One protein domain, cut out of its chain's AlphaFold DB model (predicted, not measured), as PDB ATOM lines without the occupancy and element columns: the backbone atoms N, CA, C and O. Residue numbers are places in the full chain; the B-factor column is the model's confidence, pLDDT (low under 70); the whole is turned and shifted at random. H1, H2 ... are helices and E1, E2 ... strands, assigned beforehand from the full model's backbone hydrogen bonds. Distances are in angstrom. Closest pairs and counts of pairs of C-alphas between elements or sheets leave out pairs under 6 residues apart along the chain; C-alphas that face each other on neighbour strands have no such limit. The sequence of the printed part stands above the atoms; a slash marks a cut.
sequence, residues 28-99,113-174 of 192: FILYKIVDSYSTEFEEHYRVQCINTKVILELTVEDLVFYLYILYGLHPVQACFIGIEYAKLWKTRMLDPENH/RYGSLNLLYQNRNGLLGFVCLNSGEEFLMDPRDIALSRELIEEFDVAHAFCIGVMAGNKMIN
ATOM      1  N   PHE A  28     -32.327  24.603 -34.427       69.75
ATOM      2  CA  PHE A  28     -31.554  23.824 -35.398       69.75
ATOM      3  C   PHE A  28     -30.652  22.764 -34.788       69.75
ATOM      4  O   PHE A  28     -30.257  21.836 -35.498       69.75
ATOM      5  N   ILE A  29     -30.347  22.880 -33.498       78.56
ATOM      6  CA  ILE A  29     -29.634  21.839 -32.768       78.56
ATOM      7  C   ILE A  29     -30.693  20.835 -32.319       78.56
ATOM      8  O   ILE A  29     -31.525  21.120 -31.462       78.56
ATOM      9  N   LEU A  30     -30.683  19.664 -32.944       87.00
ATOM     10  CA  LEU A  30     -31.635  18.578 -32.700       87.00
ATOM     11  C   LEU A  30     -30.988  17.420 -31.940       87.00
ATOM     12  O   LEU A  30     -31.681  16.633 -31.299       87.00
ATOM     13  N   TYR A  31     -29.661  17.328 -31.995       92.38
ATOM     14  CA  TYR A  31     -28.892  16.259 -31.386       92.38
ATOM     15  C   TYR A  31     -27.715  16.825 -30.602       92.38
ATOM     16  O   TYR A  31     -27.127  17.844 -30.967       92.38
ATOM     17  N   LYS A  32     -27.349  16.132 -29.527       94.62
ATOM     18  CA  LYS A  32     -26.169  16.437 -28.725       94.62
ATOM     19  C   LYS A  32     -25.421  15.149 -28.423       94.62
ATOM     20  O   LYS A  32     -26.001  14.217 -27.873       94.62
ATOM     21  N   ILE A  33     -24.127  15.119 -28.718       96.31
ATOM     22  CA  ILE A  33     -23.243  14.077 -28.179       96.31
ATOM     23  C   ILE A  33     -23.088  14.344 -26.681       96.31
ATOM     24  O   ILE A  33     -22.703  15.451 -26.290       96.31
ATOM     25  N   VAL A  34     -23.449  13.375 -25.846       96.19
ATOM     26  CA  VAL A  34     -23.456  13.528 -24.382       96.19
ATOM     27  C   VAL A  34     -22.372  12.716 -23.688       96.19
ATOM     28  O   VAL A  34     -21.993  13.076 -22.579       96.19
ATOM     29  N   ASP A  35     -21.886  11.657 -24.327       95.56
ATOM     30  CA  ASP A  35     -20.913  10.723 -23.764       95.56
ATOM     31  C   ASP A  35     -20.262   9.908 -24.898       95.56
ATOM     32  O   ASP A  35     -20.821   9.828 -26.001       95.56
ATOM     33  N   SER A  36     -19.109   9.299 -24.634       94.56
ATOM     34  CA  SER A  36     -18.454   8.353 -25.541       94.56
ATOM     35  C   SER A  36     -17.821   7.201 -24.768       94.56
ATOM     36  O   SER A  36     -17.430   7.337 -23.610       94.56
ATOM     37  N   TYR A  37     -17.748   6.035 -25.402       93.38
ATOM     38  CA  TYR A  37     -17.088   4.858 -24.851       93.38
ATOM     39  C   TYR A  37     -16.415   4.065 -25.969       93.38
ATOM     40  O   TYR A  37     -16.874   4.061 -27.108       93.38
ATOM     41  N   SER A  38     -15.321   3.383 -25.649       90.00
ATOM     42  CA  SER A  38     -14.595   2.554 -26.613       90.00
ATOM     43  C   SER A  38     -14.800   1.078 -26.299       90.00
ATOM     44  O   SER A  38     -14.725   0.667 -25.139       90.00
ATOM     45  N   THR A  39     -15.052   0.282 -27.333       86.75
ATOM     46  CA  THR A  39     -14.916  -1.177 -27.292       86.75
ATOM     47  C   THR A  39     -13.504  -1.567 -27.743       86.75
ATOM     48  O   THR A  39     -12.678  -0.704 -28.037       86.75
ATOM     49  N   GLU A  40     -13.196  -2.866 -27.798       78.94
ATOM     50  CA  GLU A  40     -11.898  -3.350 -28.299       78.94
ATOM     51  C   GLU A  40     -11.633  -2.959 -29.765       78.94
ATOM     52  O   GLU A  40     -10.476  -2.891 -30.177       78.94
ATOM     53  N   PHE A  41     -12.689  -2.688 -30.541       76.06
ATOM     54  CA  PHE A  41     -12.601  -2.499 -31.990       76.06
ATOM     55  C   PHE A  41     -13.023  -1.103 -32.464       76.06
ATOM     56  O   PHE A  41     -12.535  -0.657 -33.501       76.06
ATOM     57  N   GLU A  42     -13.902  -0.403 -31.738       83.94
ATOM     58  CA  GLU A  42     -14.462   0.870 -32.204       83.94
ATOM     59  C   GLU A  42     -14.878   1.826 -31.075       83.94
ATOM     60  O   GLU A  42     -15.135   1.430 -29.936       83.94
ATOM     61  N   GLU A  43     -14.937   3.119 -31.397       89.69
ATOM     62  CA  GLU A  43     -15.452   4.153 -30.501       89.69
ATOM     63  C   GLU A  43     -16.929   4.432 -30.802       89.69
ATOM     64  O   GLU A  43     -17.306   4.735 -31.940       89.69
ATOM     65  N   HIS A  44     -17.755   4.366 -29.760       94.19
ATOM     66  CA  HIS A  44     -19.175   4.674 -29.802       94.19
ATOM     67  C   HIS A  44     -19.474   5.986 -29.085       94.19
ATOM     68  O   HIS A  44     -18.893   6.329 -28.054       94.19
ATOM     69  N   TYR A  45     -20.470   6.686 -29.606       96.19
ATOM     70  CA  TYR A  45     -20.961   7.954 -29.102       96.19
ATOM     71  C   TYR A  45     -22.416   7.814 -28.692       96.19
ATOM     72  O   TYR A  45     -23.251   7.325 -29.456       96.19
ATOM     73  N   ARG A  46     -22.738   8.304 -27.496       96.62
ATOM     74  CA  ARG A  46     -24.120   8.458 -27.049       96.62
ATOM     75  C   ARG A  46     -24.642   9.805 -27.512       96.62
ATOM     76  O   ARG A  46     -24.162  10.860 -27.093       96.62
ATOM     77  N   VAL A  47     -25.648   9.760 -28.370       96.75
ATOM     78  CA  VAL A  47     -26.251  10.925 -29.010       96.75
ATOM     79  C   VAL A  47     -27.669  11.082 -28.497       96.75
ATOM     80  O   VAL A  47     -28.547  10.267 -28.776       96.75
ATOM     81  N   GLN A  48     -27.904  12.144 -27.737       95.56
ATOM     82  CA  GLN A  48     -29.228  12.488 -27.247       95.56
ATOM     83  C   GLN A  48     -29.991  13.274 -28.315       95.56
ATOM     84  O   GLN A  48     -29.491  14.279 -28.822       95.56
ATOM     85  N   CYS A  49     -31.226  12.866 -28.601       93.12
ATOM     86  CA  CYS A  49     -32.182  13.707 -29.320       93.12
ATOM     87  C   CYS A  49     -32.741  14.763 -28.351       93.12
ATOM     88  O   CYS A  49     -33.352  14.423 -27.332       93.12
ATOM     89  N   ILE A  50     -32.489  16.039 -28.638       88.62
ATOM     90  CA  ILE A  50     -32.825  17.167 -27.760       88.62
ATOM     91  C   ILE A  50     -34.335  17.203 -27.504       88.62
ATOM     92  O   ILE A  50     -35.140  16.845 -28.360       88.62
ATOM     93  N   ASN A  51     -34.723  17.604 -26.290       86.94
ATOM     94  CA  ASN A  51     -36.106  17.589 -25.792       86.94
ATOM     95  C   ASN A  51     -36.742  16.194 -25.683       86.94
ATOM     96  O   ASN A  51     -37.936  16.074 -25.412       86.94
ATOM     97  N   THR A  52     -35.952  15.128 -25.827       89.12
ATOM     98  CA  THR A  52     -36.394  13.752 -25.598       89.12
ATOM     99  C   THR A  52     -35.470  13.030 -24.612       89.12
ATOM    100  O   THR A  52     -34.367  13.485 -24.293       89.12
ATOM    101  N   LYS A  53     -35.927  11.871 -24.128       91.19
ATOM    102  CA  LYS A  53     -35.111  10.929 -23.346       91.19
ATOM    103  C   LYS A  53     -34.415   9.881 -24.226       91.19
ATOM    104  O   LYS A  53     -33.824   8.948 -23.697       91.19
ATOM    105  N   VAL A  54     -34.529   9.998 -25.552       94.31
ATOM    106  CA  VAL A  54     -33.972   9.024 -26.492       94.31
ATOM    107  C   VAL A  54     -32.470   9.254 -26.621       94.31
ATOM    108  O   VAL A  54     -32.030  10.364 -26.931       94.31
ATOM    109  N   ILE A  55     -31.707   8.185 -26.404       95.56
ATOM    110  CA  ILE A  55     -30.261   8.120 -26.612       95.56
ATOM    111  C   ILE A  55     -30.009   7.092 -27.711       95.56
ATOM    112  O   ILE A  55     -30.512   5.972 -27.643       95.56
ATOM    113  N   LEU A  56     -29.255   7.499 -28.725       94.88
ATOM    114  CA  LEU A  56     -28.764   6.641 -29.795       94.88
ATOM    115  C   LEU A  56     -27.297   6.323 -29.522       94.88
ATOM    116  O   LEU A  56     -26.553   7.208 -29.101       94.88
ATOM    117  N   GLU A  57     -26.881   5.091 -29.779       95.62
ATOM    118  CA  GLU A  57     -25.473   4.697 -29.729       95.62
ATOM    119  C   GLU A  57     -24.976   4.545 -31.162       95.62
ATOM    120  O   GLU A  57     -25.512   3.739 -31.920       95.62
ATOM    121  N   LEU A  58     -24.027   5.393 -31.555       94.25
ATOM    122  CA  LEU A  58     -23.594   5.554 -32.943       94.25
ATOM    123  C   LEU A  58     -22.071   5.596 -33.015       94.25
ATOM    124  O   LEU A  58     -21.426   6.210 -32.169       94.25
ATOM    125  N   THR A  59     -21.494   4.995 -34.045       93.62
ATOM    126  CA  THR A  59     -20.072   5.164 -34.369       93.62
ATOM    127  C   THR A  59     -19.826   6.507 -35.074       93.62
ATOM    128  O   THR A  59     -20.762   7.197 -35.495       93.62
ATOM    129  N   VAL A  60     -18.555   6.883 -35.264       91.94
ATOM    130  CA  VAL A  60     -18.187   8.036 -36.115       91.94
ATOM    131  C   VAL A  60     -18.750   7.876 -37.531       91.94
ATOM    132  O   VAL A  60     -19.205   8.844 -38.137       91.94
ATOM    133  N   GLU A  61     -18.741   6.655 -38.064       88.94
ATOM    134  CA  GLU A  61     -19.242   6.371 -39.410       88.94
ATOM    135  C   GLU A  61     -20.748   6.546 -39.504       88.94
ATOM    136  O   GLU A  61     -21.222   7.190 -40.440       88.94
ATOM    137  N   ASP A  62     -21.487   6.050 -38.511       90.31
ATOM    138  CA  ASP A  62     -22.933   6.239 -38.428       90.31
ATOM    139  C   ASP A  62     -23.284   7.724 -38.364       90.31
ATOM    140  O   ASP A  62     -24.139   8.199 -39.112       90.31
ATOM    141  N   LEU A  63     -22.583   8.483 -37.515       91.25
ATOM    142  CA  LEU A  63     -22.769   9.928 -37.385       91.25
ATOM    143  C   LEU A  63     -22.555  10.657 -38.712       91.25
ATOM    144  O   LEU A  63     -23.349  11.527 -39.064       91.25
ATOM    145  N   VAL A  64     -21.512  10.297 -39.459       88.50
ATOM    146  CA  VAL A  64     -21.190  10.910 -40.754       88.50
ATOM    147  C   VAL A  64     -22.148  10.459 -41.861       88.50
ATOM    148  O   VAL A  64     -22.456  11.240 -42.761       88.50
ATOM    149  N   PHE A  65     -22.651   9.224 -41.808       83.88
ATOM    150  CA  PHE A  65     -23.572   8.682 -42.805       83.88
ATOM    151  C   PHE A  65     -25.007   9.192 -42.614       83.88
ATOM    152  O   PHE A  65     -25.700   9.528 -43.580       83.88
ATOM    153  N   TYR A  66     -25.462   9.302 -41.367       86.31
ATOM    154  CA  TYR A  66     -26.773   9.837 -41.024       86.31
ATOM    155  C   TYR A  66     -26.752  11.366 -41.022       86.31
ATOM    156  O   TYR A  66     -26.768  12.018 -39.980       86.31
ATOM    157  N   LEU A  67     -26.788  11.954 -42.222       82.56
ATOM    158  CA  LEU A  67     -26.673  13.405 -42.432       82.56
ATOM    159  C   LEU A  67     -27.652  14.247 -41.611       82.56
ATOM    160  O   LEU A  67     -27.328  15.362 -41.223       82.56
ATOM    161  N   TYR A  68     -28.851  13.738 -41.333       83.19
ATOM    162  CA  TYR A  68     -29.816  14.444 -40.491       83.19
ATOM    163  C   TYR A  68     -29.349  14.567 -39.032       83.19
ATOM    164  O   TYR A  68     -29.644  15.580 -38.401       83.19
ATOM    165  N   ILE A  69     -28.604  13.576 -38.526       88.50
ATOM    166  CA  ILE A  69     -27.979  13.611 -37.201       88.50
ATOM    167  C   ILE A  69     -26.803  14.569 -37.242       88.50
ATOM    168  O   ILE A  69     -26.809  15.530 -36.480       88.50
ATOM    169  N   LEU A  70     -25.864  14.372 -38.181       90.25
ATOM    170  CA  LEU A  70     -24.692  15.239 -38.338       90.25
ATOM    171  C   LEU A  70     -25.099  16.708 -38.389       90.25
ATOM    172  O   LEU A  70     -24.633  17.499 -37.583       90.25
ATOM    173  N   TYR A  71     -26.018  17.059 -39.290       87.12
ATOM    174  CA  TYR A  71     -26.479  18.430 -39.494       87.12
ATOM    175  C   TYR A  71     -27.453  18.949 -38.436       87.12
ATOM    176  O   TYR A  71     -27.871  20.105 -38.520       87.12
ATOM    177  N   GLY A  72     -27.846  18.108 -37.481       88.69
ATOM    178  CA  GLY A  72     -28.569  18.513 -36.281       88.69
ATOM    179  C   GLY A  72     -27.668  18.644 -35.052       88.69
ATOM    180  O   GLY A  72     -28.184  18.943 -33.978       88.69
ATOM    181  N   LEU A  73     -26.355  18.417 -35.174       92.12
ATOM    182  CA  LEU A  73     -25.394  18.659 -34.099       92.12
ATOM    183  C   LEU A  73     -25.044  20.143 -33.976       92.12
ATOM    184  O   LEU A  73     -25.150  20.924 -34.918       92.12
ATOM    185  N   HIS A  74     -24.523  20.511 -32.808       93.19
ATOM    186  CA  HIS A  74     -23.846  21.789 -32.620       93.19
ATOM    187  C   HIS A  74     -22.548  21.852 -33.462       93.19
ATOM    188  O   HIS A  74     -21.855  20.833 -33.547       93.19
ATOM    189  N   PRO A  75     -22.137  23.013 -34.027       93.56
ATOM    190  CA  PRO A  75     -20.974  23.098 -34.921       93.56
ATOM    191  C   PRO A  75     -19.689  22.578 -34.286       93.56
ATOM    192  O   PRO A  75     -18.920  21.876 -34.930       93.56
ATOM    193  N   VAL A  76     -19.489  22.847 -32.992       95.56
ATOM    194  CA  VAL A  76     -18.325  22.349 -32.237       95.56
ATOM    195  C   VAL A  76     -18.278  20.822 -32.229       95.56
ATOM    196  O   VAL A  76     -17.218  20.235 -32.427       95.56
ATOM    197  N   GLN A  77     -19.427  20.167 -32.055       95.81
ATOM    198  CA  GLN A  77     -19.510  18.708 -32.049       95.81
ATOM    199  C   GLN A  77     -19.315  18.138 -33.453       95.81
ATOM    200  O   GLN A  77     -18.604  17.155 -33.617       95.81
ATOM    201  N   ALA A  78     -19.874  18.781 -34.476       95.06
ATOM    202  CA  ALA A  78     -19.646  18.376 -35.856       95.06
ATOM    203  C   ALA A  78     -18.181  18.554 -36.285       95.06
ATOM    204  O   ALA A  78     -17.634  17.689 -36.964       95.06
ATOM    205  N   CYS A  79     -17.518  19.627 -35.846       96.81
ATOM    206  CA  CYS A  79     -16.086  19.828 -36.053       96.81
ATOM    207  C   CYS A  79     -15.268  18.708 -35.404       96.81
ATOM    208  O   CYS A  79     -14.423  18.103 -36.063       96.81
ATOM    209  N   PHE A  80     -15.578  18.371 -34.150       96.38
ATOM    210  CA  PHE A  80     -14.970  17.241 -33.454       96.38
ATOM    211  C   PHE A  80     -15.156  15.921 -34.225       96.38
ATOM    212  O   PHE A  80     -14.171  15.249 -34.525       96.38
ATOM    213  N   ILE A  81     -16.381  15.597 -34.656       95.81
ATOM    214  CA  ILE A  81     -16.652  14.401 -35.473       95.81
ATOM    215  C   ILE A  81     -15.873  14.420 -36.793       95.81
ATOM    216  O   ILE A  81     -15.387  13.382 -37.231       95.81
ATOM    217  N   GLY A  82     -15.687  15.590 -37.408       94.94
ATOM    218  CA  GLY A  82     -14.829  15.739 -38.584       94.94
ATOM    219  C   GLY A  82     -13.373  15.347 -38.316       94.94
ATOM    220  O   GLY A  82     -12.759  14.664 -39.139       94.94
ATOM    221  N   ILE A  83     -12.824  15.734 -37.161       94.88
ATOM    222  CA  ILE A  83     -11.461  15.362 -36.751       94.88
ATOM    223  C   ILE A  83     -11.355  13.847 -36.550       94.88
ATOM    224  O   ILE A  83     -10.432  13.230 -37.087       94.88
ATOM    225  N   GLU A  84     -12.293  13.243 -35.820       93.00
ATOM    226  CA  GLU A  84     -12.295  11.794 -35.567       93.00
ATOM    227  C   GLU A  84     -12.477  10.991 -36.860       93.00
ATOM    228  O   GLU A  84     -11.754  10.023 -37.111       93.00
ATOM    229  N   TYR A  85     -13.345  11.454 -37.759       91.25
ATOM    230  CA  TYR A  85     -13.532  10.839 -39.071       91.25
ATOM    231  C   TYR A  85     -12.244  10.847 -39.908       91.25
ATOM    232  O   TYR A  85     -11.919   9.854 -40.563       91.25
ATOM    233  N   ALA A  86     -11.462  11.931 -39.862       90.50
ATOM    234  CA  ALA A  86     -10.172  11.989 -40.548       90.50
ATOM    235  C   ALA A  86      -9.159  10.966 -39.994       90.50
ATOM    236  O   ALA A  86      -8.395  10.382 -40.769       90.50
ATOM    237  N   LYS A  87      -9.162  10.713 -38.675       87.62
ATOM    238  CA  LYS A  87      -8.319   9.674 -38.051       87.62
ATOM    239  C   LYS A  87      -8.707   8.287 -38.542       87.62
ATOM    240  O   LYS A  87      -7.843   7.547 -39.011       87.62
ATOM    241  N   LEU A  88     -10.003   7.984 -38.508       84.56
ATOM    242  CA  LEU A  88     -10.548   6.708 -38.957       84.56
ATOM    243  C   LEU A  88     -10.227   6.436 -40.435       84.56
ATOM    244  O   LEU A  88      -9.812   5.333 -40.796       84.56
ATOM    245  N   TRP A  89     -10.328   7.460 -41.287       79.88
ATOM    246  CA  TRP A  89      -9.986   7.336 -42.703       79.88
ATOM    247  C   TRP A  89      -8.522   6.940 -42.928       79.88
ATOM    248  O   TRP A  89      -8.244   6.072 -43.756       79.88
ATOM    249  N   LYS A  90      -7.567   7.527 -42.190       75.81
ATOM    250  CA  LYS A  90      -6.152   7.147 -42.330       75.81
ATOM    251  C   LYS A  90      -5.913   5.698 -41.923       75.81
ATOM    252  O   LYS A  90      -5.186   5.007 -42.632       75.81
ATOM    253  N   THR A  91      -6.521   5.239 -40.831       72.88
ATOM    254  CA  THR A  91      -6.406   3.839 -40.393       72.88
ATOM    255  C   THR A  91      -6.889   2.887 -41.489       72.88
ATOM    256  O   THR A  91      -6.182   1.943 -41.828       72.88
ATOM    257  N   ARG A  92      -8.009   3.202 -42.154       71.69
ATOM    258  CA  ARG A  92      -8.517   2.431 -43.305       71.69
ATOM    259  C   ARG A  92      -7.623   2.472 -44.541       71.69
ATOM    260  O   ARG A  92      -7.617   1.525 -45.314       71.69
ATOM    261  N   MET A  93      -6.876   3.553 -44.769       65.00
ATOM    262  CA  MET A  93      -5.908   3.588 -45.873       65.00
ATOM    263  C   MET A  93      -4.675   2.710 -45.614       65.00
ATOM    264  O   MET A  93      -3.979   2.366 -46.568       65.00
ATOM    265  N   LEU A  94      -4.385   2.380 -44.352       65.00
ATOM    266  CA  LEU A  94      -3.264   1.520 -43.967       65.00
ATOM    267  C   LEU A  94      -3.619   0.024 -44.008       65.00
ATOM    268  O   LEU A  94      -2.705  -0.788 -44.115       65.00
ATOM    269  N   ASP A  95      -4.910  -0.323 -43.981       62.62
ATOM    270  CA  ASP A  95      -5.419  -1.697 -44.081       62.62
ATOM    271  C   ASP A  95      -6.492  -1.819 -45.193       62.62
ATOM    272  O   ASP A  95      -7.688  -1.624 -44.948       62.62
ATOM    273  N   PRO A  96      -6.074  -2.100 -46.444       58.38
ATOM    274  CA  PRO A  96      -6.962  -2.109 -47.607       58.38
ATOM    275  C   PRO A  96      -7.961  -3.272 -47.654       58.38
ATOM    276  O   PRO A  96      -8.907  -3.230 -48.441       58.38
ATOM    277  N   GLU A  97      -7.768  -4.326 -46.857       58.84
ATOM    278  CA  GLU A  97      -8.665  -5.492 -46.861       58.84
ATOM    279  C   GLU A  97     -10.000  -5.197 -46.155       58.84
ATOM    280  O   GLU A  97     -10.983  -5.911 -46.345       58.84
ATOM    281  N   ASN A  98     -10.070  -4.083 -45.420       52.03
ATOM    282  CA  ASN A  98     -11.208  -3.673 -44.599       52.03
ATOM    283  C   ASN A  98     -12.059  -2.550 -45.230       52.03
ATOM    284  O   ASN A  98     -12.744  -1.788 -44.539       52.03
ATOM    285  N   HIS A  99     -12.009  -2.396 -46.558       53.28
ATOM    286  CA  HIS A  99     -12.773  -1.368 -47.265       53.28
ATOM    287  C   HIS A  99     -14.282  -1.673 -47.267       53.28
ATOM    288  O   HIS A  99     -14.842  -2.228 -48.213       53.28
ATOM    289  N   ARG A 113     -28.137  26.700 -42.818       63.34
ATOM    290  CA  ARG A 113     -29.170  26.883 -41.776       63.34
ATOM    291  C   ARG A 113     -28.888  28.050 -40.830       63.34
ATOM    292  O   ARG A 113     -29.821  28.764 -40.479       63.34
ATOM    293  N   TYR A 114     -27.635  28.252 -40.427       69.88
ATOM    294  CA  TYR A 114     -27.223  29.307 -39.492       69.88
ATOM    295  C   TYR A 114     -25.720  29.604 -39.618       69.88
ATOM    296  O   TYR A 114     -25.036  28.951 -40.387       69.88
ATOM    297  N   GLY A 115     -25.213  30.593 -38.880       79.69
ATOM    298  CA  GLY A 115     -23.802  30.997 -38.909       79.69
ATOM    299  C   GLY A 115     -23.607  32.424 -39.427       79.69
ATOM    300  O   GLY A 115     -24.414  32.963 -40.195       79.69
ATOM    301  N   SER A 116     -22.564  33.085 -38.938       89.06
ATOM    302  CA  SER A 116     -22.121  34.387 -39.439       89.06
ATOM    303  C   SER A 116     -20.871  34.277 -40.308       89.06
ATOM    304  O   SER A 116     -20.631  35.185 -41.101       89.06
ATOM    305  N   LEU A 117     -20.148  33.157 -40.235       90.81
ATOM    306  CA  LEU A 117     -18.996  32.852 -41.070       90.81
ATOM    307  C   LEU A 117     -19.375  31.875 -42.188       90.81
ATOM    308  O   LEU A 117     -20.133  30.923 -41.991       90.81
ATOM    309  N   ASN A 118     -18.837  32.118 -43.380       89.75
ATOM    310  CA  ASN A 118     -19.057  31.288 -44.556       89.75
ATOM    311  C   ASN A 118     -17.717  30.842 -45.142       89.75
ATOM    312  O   ASN A 118     -16.899  31.683 -45.520       89.75
ATOM    313  N   LEU A 119     -17.494  29.530 -45.222       90.06
ATOM    314  CA  LEU A 119     -16.289  28.969 -45.823       90.06
ATOM    315  C   LEU A 119     -16.334  29.164 -47.344       90.06
ATOM    316  O   LEU A 119     -17.320  28.815 -47.989       90.06
ATOM    317  N   LEU A 120     -15.273  29.723 -47.927       89.12
ATOM    318  CA  LEU A 120     -15.231  30.053 -49.353       89.12
ATOM    319  C   LEU A 120     -14.361  29.078 -50.142       89.12
ATOM    320  O   LEU A 120     -14.783  28.539 -51.163       89.12
ATOM    321  N   TYR A 121     -13.123  28.877 -49.695       87.00
ATOM    322  CA  TYR A 121     -12.141  28.092 -50.434       87.00
ATOM    323  C   TYR A 121     -11.021  27.573 -49.533       87.00
ATOM    324  O   TYR A 121     -10.797  28.055 -48.425       87.00
ATOM    325  N   GLN A 122     -10.259  26.618 -50.062       91.19
ATOM    326  CA  GLN A 122      -8.944  26.252 -49.552       91.19
ATOM    327  C   GLN A 122      -7.891  26.698 -50.567       91.19
ATOM    328  O   GLN A 122      -8.002  26.399 -51.758       91.19
ATOM    329  N   ASN A 123      -6.872  27.430 -50.119       90.75
ATOM    330  CA  ASN A 123      -5.780  27.834 -50.999       90.75
ATOM    331  C   ASN A 123      -4.769  26.687 -51.205       90.75
ATOM    332  O   ASN A 123      -4.816  25.648 -50.547       90.75
ATOM    333  N   ARG A 124      -3.802  26.887 -52.105       88.62
ATOM    334  CA  ARG A 124      -2.772  25.874 -52.413       88.62
ATOM    335  C   ARG A 124      -1.857  25.535 -51.232       88.62
ATOM    336  O   ARG A 124      -1.252  24.472 -51.233       88.62
ATOM    337  N   ASN A 125      -1.786  26.411 -50.231       88.12
ATOM    338  CA  ASN A 125      -1.014  26.201 -49.004       88.12
ATOM    339  C   ASN A 125      -1.829  25.445 -47.935       88.12
ATOM    340  O   ASN A 125      -1.373  25.275 -46.805       88.12
ATOM    341  N   GLY A 126      -3.057  25.024 -48.258       86.94
ATOM    342  CA  GLY A 126      -3.948  24.340 -47.328       86.94
ATOM    343  C   GLY A 126      -4.513  25.246 -46.230       86.94
ATOM    344  O   GLY A 126      -4.923  24.733 -45.188       86.94
ATOM    345  N   LEU A 127      -4.494  26.571 -46.414       93.88
ATOM    346  CA  LEU A 127      -5.195  27.527 -45.551       93.88
ATOM    347  C   LEU A 127      -6.632  27.704 -46.044       93.88
ATOM    348  O   LEU A 127      -6.893  27.606 -47.247       93.88
ATOM    349  N   LEU A 128      -7.549  27.973 -45.121       94.38
ATOM    350  CA  LEU A 128      -8.965  28.171 -45.398       94.38
ATOM    351  C   LEU A 128      -9.296  29.654 -45.477       94.38
ATOM    352  O   LEU A 128      -9.017  30.399 -44.540       94.38
ATOM    353  N   GLY A 129      -9.883  30.050 -46.605       94.31
ATOM    354  CA  GLY A 129     -10.476  31.362 -46.811       94.31
ATOM    355  C   GLY A 129     -11.952  31.335 -46.433       94.31
ATOM    356  O   GLY A 129     -12.694  30.473 -46.913       94.31
ATOM    357  N   PHE A 130     -12.386  32.264 -45.590       94.75
ATOM    358  CA  PHE A 130     -13.781  32.402 -45.173       94.75
ATOM    359  C   PHE A 130     -14.152  33.872 -44.982       94.75
ATOM    360  O   PHE A 130     -13.279  34.715 -44.810       94.75
ATOM    361  N   VAL A 131     -15.445  34.183 -45.020       93.38
ATOM    362  CA  VAL A 131     -15.955  35.556 -44.917       93.38
ATOM    363  C   VAL A 131     -16.940  35.687 -43.766       93.38
ATOM    364  O   VAL A 131     -17.786  34.813 -43.566       93.38
ATOM    365  N   CYS A 132     -16.865  36.794 -43.032       92.38
ATOM    366  CA  CYS A 132     -17.926  37.204 -42.125       92.38
ATOM    367  C   CYS A 132     -19.055  37.851 -42.925       92.38
ATOM    368  O   CYS A 132     -18.905  38.927 -43.492       92.38
ATOM    369  N   LEU A 133     -20.223  37.220 -42.946       86.44
ATOM    370  CA  LEU A 133     -21.387  37.688 -43.699       86.44
ATOM    371  C   LEU A 133     -21.942  39.027 -43.202       86.44
ATOM    372  O   LEU A 133     -22.688  39.677 -43.928       86.44
ATOM    373  N   ASN A 134     -21.641  39.409 -41.958       87.88
ATOM    374  CA  ASN A 134     -22.144  40.648 -41.372       87.88
ATOM    375  C   ASN A 134     -21.257  41.852 -41.732       87.88
ATOM    376  O   ASN A 134     -21.789  42.920 -42.016       87.88
ATOM    377  N   SER A 135     -19.928  41.689 -41.718       91.81
ATOM    378  CA  SER A 135     -18.970  42.763 -42.034       91.81
ATOM    379  C   SER A 135     -18.464  42.730 -43.479       91.81
ATOM    380  O   SER A 135     -17.955  43.733 -43.968       91.81
ATOM    381  N   GLY A 136     -18.588  41.591 -44.165       90.69
ATOM    382  CA  GLY A 136     -17.950  41.336 -45.456       90.69
ATOM    383  C   GLY A 136     -16.442  41.081 -45.360       90.69
ATOM    384  O   GLY A 136     -15.791  40.958 -46.390       90.69
ATOM    385  N   GLU A 137     -15.880  41.015 -44.151       95.25
ATOM    386  CA  GLU A 137     -14.445  40.819 -43.944       95.25
ATOM    387  C   GLU A 137     -14.029  39.382 -44.273       95.25
ATOM    388  O   GLU A 137     -14.660  38.424 -43.816       95.25
ATOM    389  N   GLU A 138     -12.968  39.242 -45.068       95.62
ATOM    390  CA  GLU A 138     -12.383  37.954 -45.434       95.62
ATOM    391  C   GLU A 138     -11.178  37.623 -44.555       95.62
ATOM    392  O   GLU A 138     -10.296  38.448 -44.321       95.62
ATOM    393  N   PHE A 139     -11.112  36.367 -44.135       96.81
ATOM    394  CA  PHE A 139     -10.064  35.821 -43.290       96.81
ATOM    395  C   PHE A 139      -9.402  34.634 -43.984       96.81
ATOM    396  O   PHE A 139     -10.033  33.906 -44.753       96.81
ATOM    397  N   LEU A 140      -8.125  34.414 -43.674       97.06
ATOM    398  CA  LEU A 140      -7.345  33.282 -44.164       97.06
ATOM    399  C   LEU A 140      -6.599  32.639 -42.990       97.06
ATOM    400  O   LEU A 140      -5.686  33.253 -42.441       97.06
ATOM    401  N   MET A 141      -6.965  31.413 -42.606       96.56
ATOM    402  CA  MET A 141      -6.415  30.753 -41.407       96.56
ATOM    403  C   MET A 141      -6.090  29.270 -41.628       96.56
ATOM    404  O   MET A 141      -6.600  28.631 -42.551       96.56
ATOM    405  N   ASP A 142      -5.219  28.700 -40.787       95.88
ATOM    406  CA  ASP A 142      -4.975  27.253 -40.783       95.88
ATOM    407  C   ASP A 142      -6.215  26.526 -40.223       95.88
ATOM    408  O   ASP A 142      -6.731  26.935 -39.182       95.88
ATOM    409  N   PRO A 143      -6.689  25.435 -40.857       95.50
ATOM    410  CA  PRO A 143      -7.801  24.641 -40.338       95.50
ATOM    411  C   PRO A 143      -7.652  24.237 -38.867       95.50
ATOM    412  O   PRO A 143      -8.654  24.168 -38.166       95.50
ATOM    413  N   ARG A 144      -6.424  23.970 -38.395       96.00
ATOM    414  CA  ARG A 144      -6.164  23.593 -36.997       96.00
ATOM    415  C   ARG A 144      -6.461  24.739 -36.041       96.00
ATOM    416  O   ARG A 144      -7.100  24.508 -35.024       96.00
ATOM    417  N   ASP A 145      -6.044  25.951 -36.391       96.44
ATOM    418  CA  ASP A 145      -6.268  27.137 -35.563       96.44
ATOM    419  C   ASP A 145      -7.763  27.457 -35.483       96.44
ATOM    420  O   ASP A 145      -8.274  27.774 -34.411       96.44
ATOM    421  N   ILE A 146      -8.484  27.297 -36.601       96.69
ATOM    422  CA  ILE A 146      -9.943  27.445 -36.621       96.69
ATOM    423  C   ILE A 146     -10.588  26.368 -35.739       96.69
ATOM    424  O   ILE A 146     -11.362  26.705 -34.855       96.69
ATOM    425  N   ALA A 147     -10.247  25.087 -35.930       96.50
ATOM    426  CA  ALA A 147     -10.848  23.970 -35.196       96.50
ATOM    427  C   ALA A 147     -10.599  24.010 -33.677       96.50
ATOM    428  O   ALA A 147     -11.430  23.531 -32.907       96.50
ATOM    429  N   LEU A 148      -9.470  24.575 -33.239       94.69
ATOM    430  CA  LEU A 148      -9.150  24.762 -31.821       94.69
ATOM    431  C   LEU A 148      -9.846  25.989 -31.208       94.69
ATOM    432  O   LEU A 148      -9.940  26.089 -29.985       94.69
ATOM    433  N   SER A 149     -10.353  26.908 -32.033       96.50
ATOM    434  CA  SER A 149     -11.102  28.075 -31.579       96.50
ATOM    435  C   SER A 149     -12.598  27.780 -31.538       96.50
ATOM    436  O   SER A 149     -13.302  27.814 -32.550       96.50
ATOM    437  N   ARG A 150     -13.103  27.530 -30.328       94.06
ATOM    438  CA  ARG A 150     -14.535  27.315 -30.095       94.06
ATOM    439  C   ARG A 150     -15.378  28.499 -30.575       94.06
ATOM    440  O   ARG A 150     -16.383  28.283 -31.241       94.06
ATOM    441  N   GLU A 151     -14.933  29.717 -30.280       93.75
ATOM    442  CA  GLU A 151     -15.610  30.965 -30.654       93.75
ATOM    443  C   GLU A 151     -15.767  31.095 -32.173       93.75
ATOM    444  O   GLU A 151     -16.830  31.470 -32.655       93.75
ATOM    445  N   LEU A 152     -14.736  30.728 -32.945       94.38
ATOM    446  CA  LEU A 152     -14.821  30.747 -34.406       94.38
ATOM    447  C   LEU A 152     -15.730  29.638 -34.934       94.38
ATOM    448  O   LEU A 152     -16.560  29.894 -35.801       94.38
ATOM    449  N   ILE A 153     -15.591  28.409 -34.426       95.56
ATOM    450  CA  ILE A 153     -16.375  27.260 -34.902       95.56
ATOM    451  C   ILE A 153     -17.874  27.444 -34.659       95.56
ATOM    452  O   ILE A 153     -18.670  27.065 -35.517       95.56
ATOM    453  N   GLU A 154     -18.268  28.048 -33.537       93.38
ATOM    454  CA  GLU A 154     -19.671  28.353 -33.223       93.38
ATOM    455  C   GLU A 154     -20.324  29.316 -34.229       93.38
ATOM    456  O   GLU A 154     -21.551  29.330 -34.370       93.38
ATOM    457  N   GLU A 155     -19.520  30.073 -34.977       92.81
ATOM    458  CA  GLU A 155     -19.999  31.019 -35.979       92.81
ATOM    459  C   GLU A 155     -20.116  30.437 -37.396       92.81
ATOM    460  O   GLU A 155     -20.680  31.096 -38.275       92.81
ATOM    461  N   PHE A 156     -19.667  29.202 -37.629       91.69
ATOM    462  CA  PHE A 156     -19.912  28.465 -38.873       91.69
ATOM    463  C   PHE A 156     -21.200  27.629 -38.792       91.69
ATOM    464  O   PHE A 156     -21.634  27.218 -37.714       91.69
ATOM    465  N   ASP A 157     -21.807  27.319 -39.942       89.88
ATOM    466  CA  ASP A 157     -22.805  26.247 -39.994       89.88
ATOM    467  C   ASP A 157     -22.154  24.873 -39.775       89.88
ATOM    468  O   ASP A 157     -20.940  24.686 -39.896       89.88
ATOM    469  N   VAL A 158     -22.996  23.882 -39.493       90.75
ATOM    470  CA  VAL A 158     -22.574  22.515 -39.179       90.75
ATOM    471  C   VAL A 158     -21.753  21.866 -40.291       90.75
ATOM    472  O   VAL A 158     -20.776  21.177 -39.999       90.75
ATOM    473  N   ALA A 159     -22.126  22.069 -41.557       88.31
ATOM    474  CA  ALA A 159     -21.431  21.447 -42.679       88.31
ATOM    475  C   ALA A 159     -20.032  22.052 -42.846       88.31
ATOM    476  O   ALA A 159     -19.055  21.319 -43.023       88.31
ATOM    477  N   HIS A 160     -19.916  23.376 -42.712       91.38
ATOM    478  CA  HIS A 160     -18.624  24.063 -42.686       91.38
ATOM    479  C   HIS A 160     -17.771  23.622 -41.497       91.38
ATOM    480  O   HIS A 160     -16.607  23.283 -41.694       91.38
ATOM    481  N   ALA A 161     -18.340  23.554 -40.294       94.62
ATOM    482  CA  ALA A 161     -17.622  23.131 -39.098       94.62
ATOM    483  C   ALA A 161     -17.106  21.687 -39.203       94.62
ATOM    484  O   ALA A 161     -15.933  21.433 -38.922       94.62
ATOM    485  N   PHE A 162     -17.936  20.754 -39.688       94.25
ATOM    486  CA  PHE A 162     -17.519  19.382 -39.992       94.25
ATOM    487  C   PHE A 162     -16.369  19.354 -41.004       94.25
ATOM    488  O   PHE A 162     -15.344  18.715 -40.770       94.25
ATOM    489  N   CYS A 163     -16.502  20.095 -42.106       92.44
ATOM    490  CA  CYS A 163     -15.482  20.188 -43.148       92.44
ATOM    491  C   CYS A 163     -14.144  20.729 -42.609       92.44
ATOM    492  O   CYS A 163     -13.088  20.145 -42.864       92.44
ATOM    493  N   ILE A 164     -14.188  21.797 -41.806       95.56
ATOM    494  CA  ILE A 164     -13.023  22.348 -41.100       95.56
ATOM    495  C   ILE A 164     -12.390  21.273 -40.214       95.56
ATOM    496  O   ILE A 164     -11.175  21.080 -40.274       95.56
ATOM    497  N   GLY A 165     -13.204  20.530 -39.460       96.06
ATOM    498  CA  GLY A 165     -12.760  19.417 -38.622       96.06
ATOM    499  C   GLY A 165     -12.009  18.341 -39.404       96.06
ATOM    500  O   GLY A 165     -10.892  17.979 -39.041       96.06
ATOM    501  N   VAL A 166     -12.557  17.893 -40.538       93.75
ATOM    502  CA  VAL A 166     -11.898  16.914 -41.422       93.75
ATOM    503  C   VAL A 166     -10.545  17.432 -41.919       93.75
ATOM    504  O   VAL A 166      -9.552  16.699 -41.933       93.75
ATOM    505  N   MET A 167     -10.467  18.702 -42.327       92.88
ATOM    506  CA  MET A 167      -9.205  19.295 -42.783       92.88
ATOM    507  C   MET A 167      -8.186  19.453 -41.651       92.88
ATOM    508  O   MET A 167      -7.000  19.184 -41.852       92.88
ATOM    509  N   ALA A 168      -8.636  19.863 -40.465       95.19
ATOM    510  CA  ALA A 168      -7.804  19.991 -39.275       95.19
ATOM    511  C   ALA A 168      -7.252  18.630 -38.840       95.19
ATOM    512  O   ALA A 168      -6.038  18.496 -38.678       95.19
ATOM    513  N   GLY A 169      -8.110  17.610 -38.748       93.56
ATOM    514  CA  GLY A 169      -7.725  16.239 -38.426       93.56
ATOM    515  C   GLY A 169      -6.667  15.715 -39.394       93.56
ATOM    516  O   GLY A 169      -5.592  15.301 -38.965       93.56
ATOM    517  N   ASN A 170      -6.888  15.857 -40.706       89.56
ATOM    518  CA  ASN A 170      -5.896  15.474 -41.718       89.56
ATOM    519  C   ASN A 170      -4.526  16.151 -41.510       89.56
ATOM    520  O   ASN A 170      -3.492  15.493 -41.656       89.56
ATOM    521  N   LYS A 171      -4.495  17.440 -41.141       89.56
ATOM    522  CA  LYS A 171      -3.246  18.160 -40.832       89.56
ATOM    523  C   LYS A 171      -2.592  17.713 -39.522       89.56
ATOM    524  O   LYS A 171      -1.368  17.678 -39.448       89.56
ATOM    525  N   MET A 172      -3.374  17.397 -38.489       88.12
ATOM    526  CA  MET A 172      -2.851  16.900 -37.206       88.12
ATOM    527  C   MET A 172      -2.193  15.527 -37.366       88.12
ATOM    528  O   MET A 172      -1.160  15.242 -36.770       88.12
ATOM    529  N   ILE A 173      -2.783  14.693 -38.218       83.44
ATOM    530  CA  ILE A 173      -2.359  13.323 -38.471       83.44
ATOM    531  C   ILE A 173      -1.131  13.243 -39.398       83.44
ATOM    532  O   ILE A 173      -0.334  12.304 -39.301       83.44
ATOM    533  N   ASN A 174      -0.990  14.195 -40.324       66.62
ATOM    534  CA  ASN A 174       0.142  14.306 -41.243       66.62
ATOM    535  C   ASN A 174       0.862  15.641 -41.007       66.62
ATOM    536  O   ASN A 174       0.676  16.577 -41.788       66.62
TER     537      ASN A 174
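What this domain is: This is residues 28 to 99 and 113 to 174 of the 192 residues of an uncharacterized protein of Legionellales bacterium RIFCSPHIGHO2_12_FULL_37_14 (UniProt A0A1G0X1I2). Two long helices, H3 and H6, cross at 43 degrees in the middle of a flat body, with a small three-stranded sheet at each end, E1 E2 E3 at one and E4 E5 E6 at the other. H1 packs on the first sheet and on H3, H4 packs on H6, and residues 91 to 99 stick out, of which 91 to 94 belong to H3. The printed part has 134 residues with six named strands and six named helices, in the order E1 E2 E3 H1 H2 H3 E4 E5 E6 H4 H5 H6, of the mixed class. Each sheet, in the order E1 E2 E3 or E4 E5 E6, is an antiparallel meander, each strand the neighbour of the one before. The whole is compact, with a radius of gyration of the C-alphas of 15.5 A, and spans 46 by 41 by 20 A.

How they stand to each other: E1, residues 31 to 38, bends by 57 degrees at residue 34 and forms a hairpin with E2, residues 43 to 49; N 34 and O 46 are 2.9 A apart. E2 forms a hairpin with E3, residues 55 to 59, with N 45 and O 58 at 2.8 A; this sheet is strongly twisted. H1, residues 60 to 65, lies over E3 at a height over the sheet of 7.0 A. H2, residues 67 to 70, only grazes the sheet. H3, residues 75 to 94, touches H1 with residues 81 to 85 alone, about perpendicular at 77 degrees; the closest C-alphas, of Val 60 and Tyr 85, are 6.2 A apart. E4, residues 117 to 122, and E5, residues 128 to 132, form a hairpin with N 118 and O 131 at 2.9 A. E5 and E6, residues 138 to 141, form another, with N 128 and O 141 at 2.8 A. H4, residues 143 to 148, touches H6, residues 158 to 173, about perpendicular at 77 degrees, with the C-alphas of Arg 144 and Ala 168 closest at 4.6 A. H5, residues 150 to 153, touches H3, with the C-alphas of Val 76 and Ile 153 closest at 5.9 A. H3 and H6 touch at a steep tilt of 43 degrees, the same way, with the C-alphas of Ile 83 and Gly 169 closest at 4.2 A. H6 is on the second sheet, at a height of 10.8 A. Every O i to N i+4 pair is within hydrogen-bond range in H1, H3, H4 and H6; H2 and H5 are too short for such a pair.

Where its parts are: E1 begins at C-alpha 31, (-28.892, 16.259, -31.386), and is 20.4 A long; E2 is 19.3 A. H3 is 29.3 A long, from C-alpha 75 at (-20.974, 23.098, -34.921). H6 is 22.2 A long and ends at C-alpha 173, (-2.359, 13.323, -38.471).

The domain as a whole: The C-alphas farthest apart, of Glu 97 and Ser 135, are 49.6 A apart. Residues 100 to 112 are not printed, and C-alphas 99 and 113 are 33.1 A apart across this cut, in the link from H3 to E4. The links that are printed whole are tight. The mean pLDDT of the printed part is 88.8; it is under 70 at residue 28, residues 93 to 99, residues 113 to 114 and residue 174.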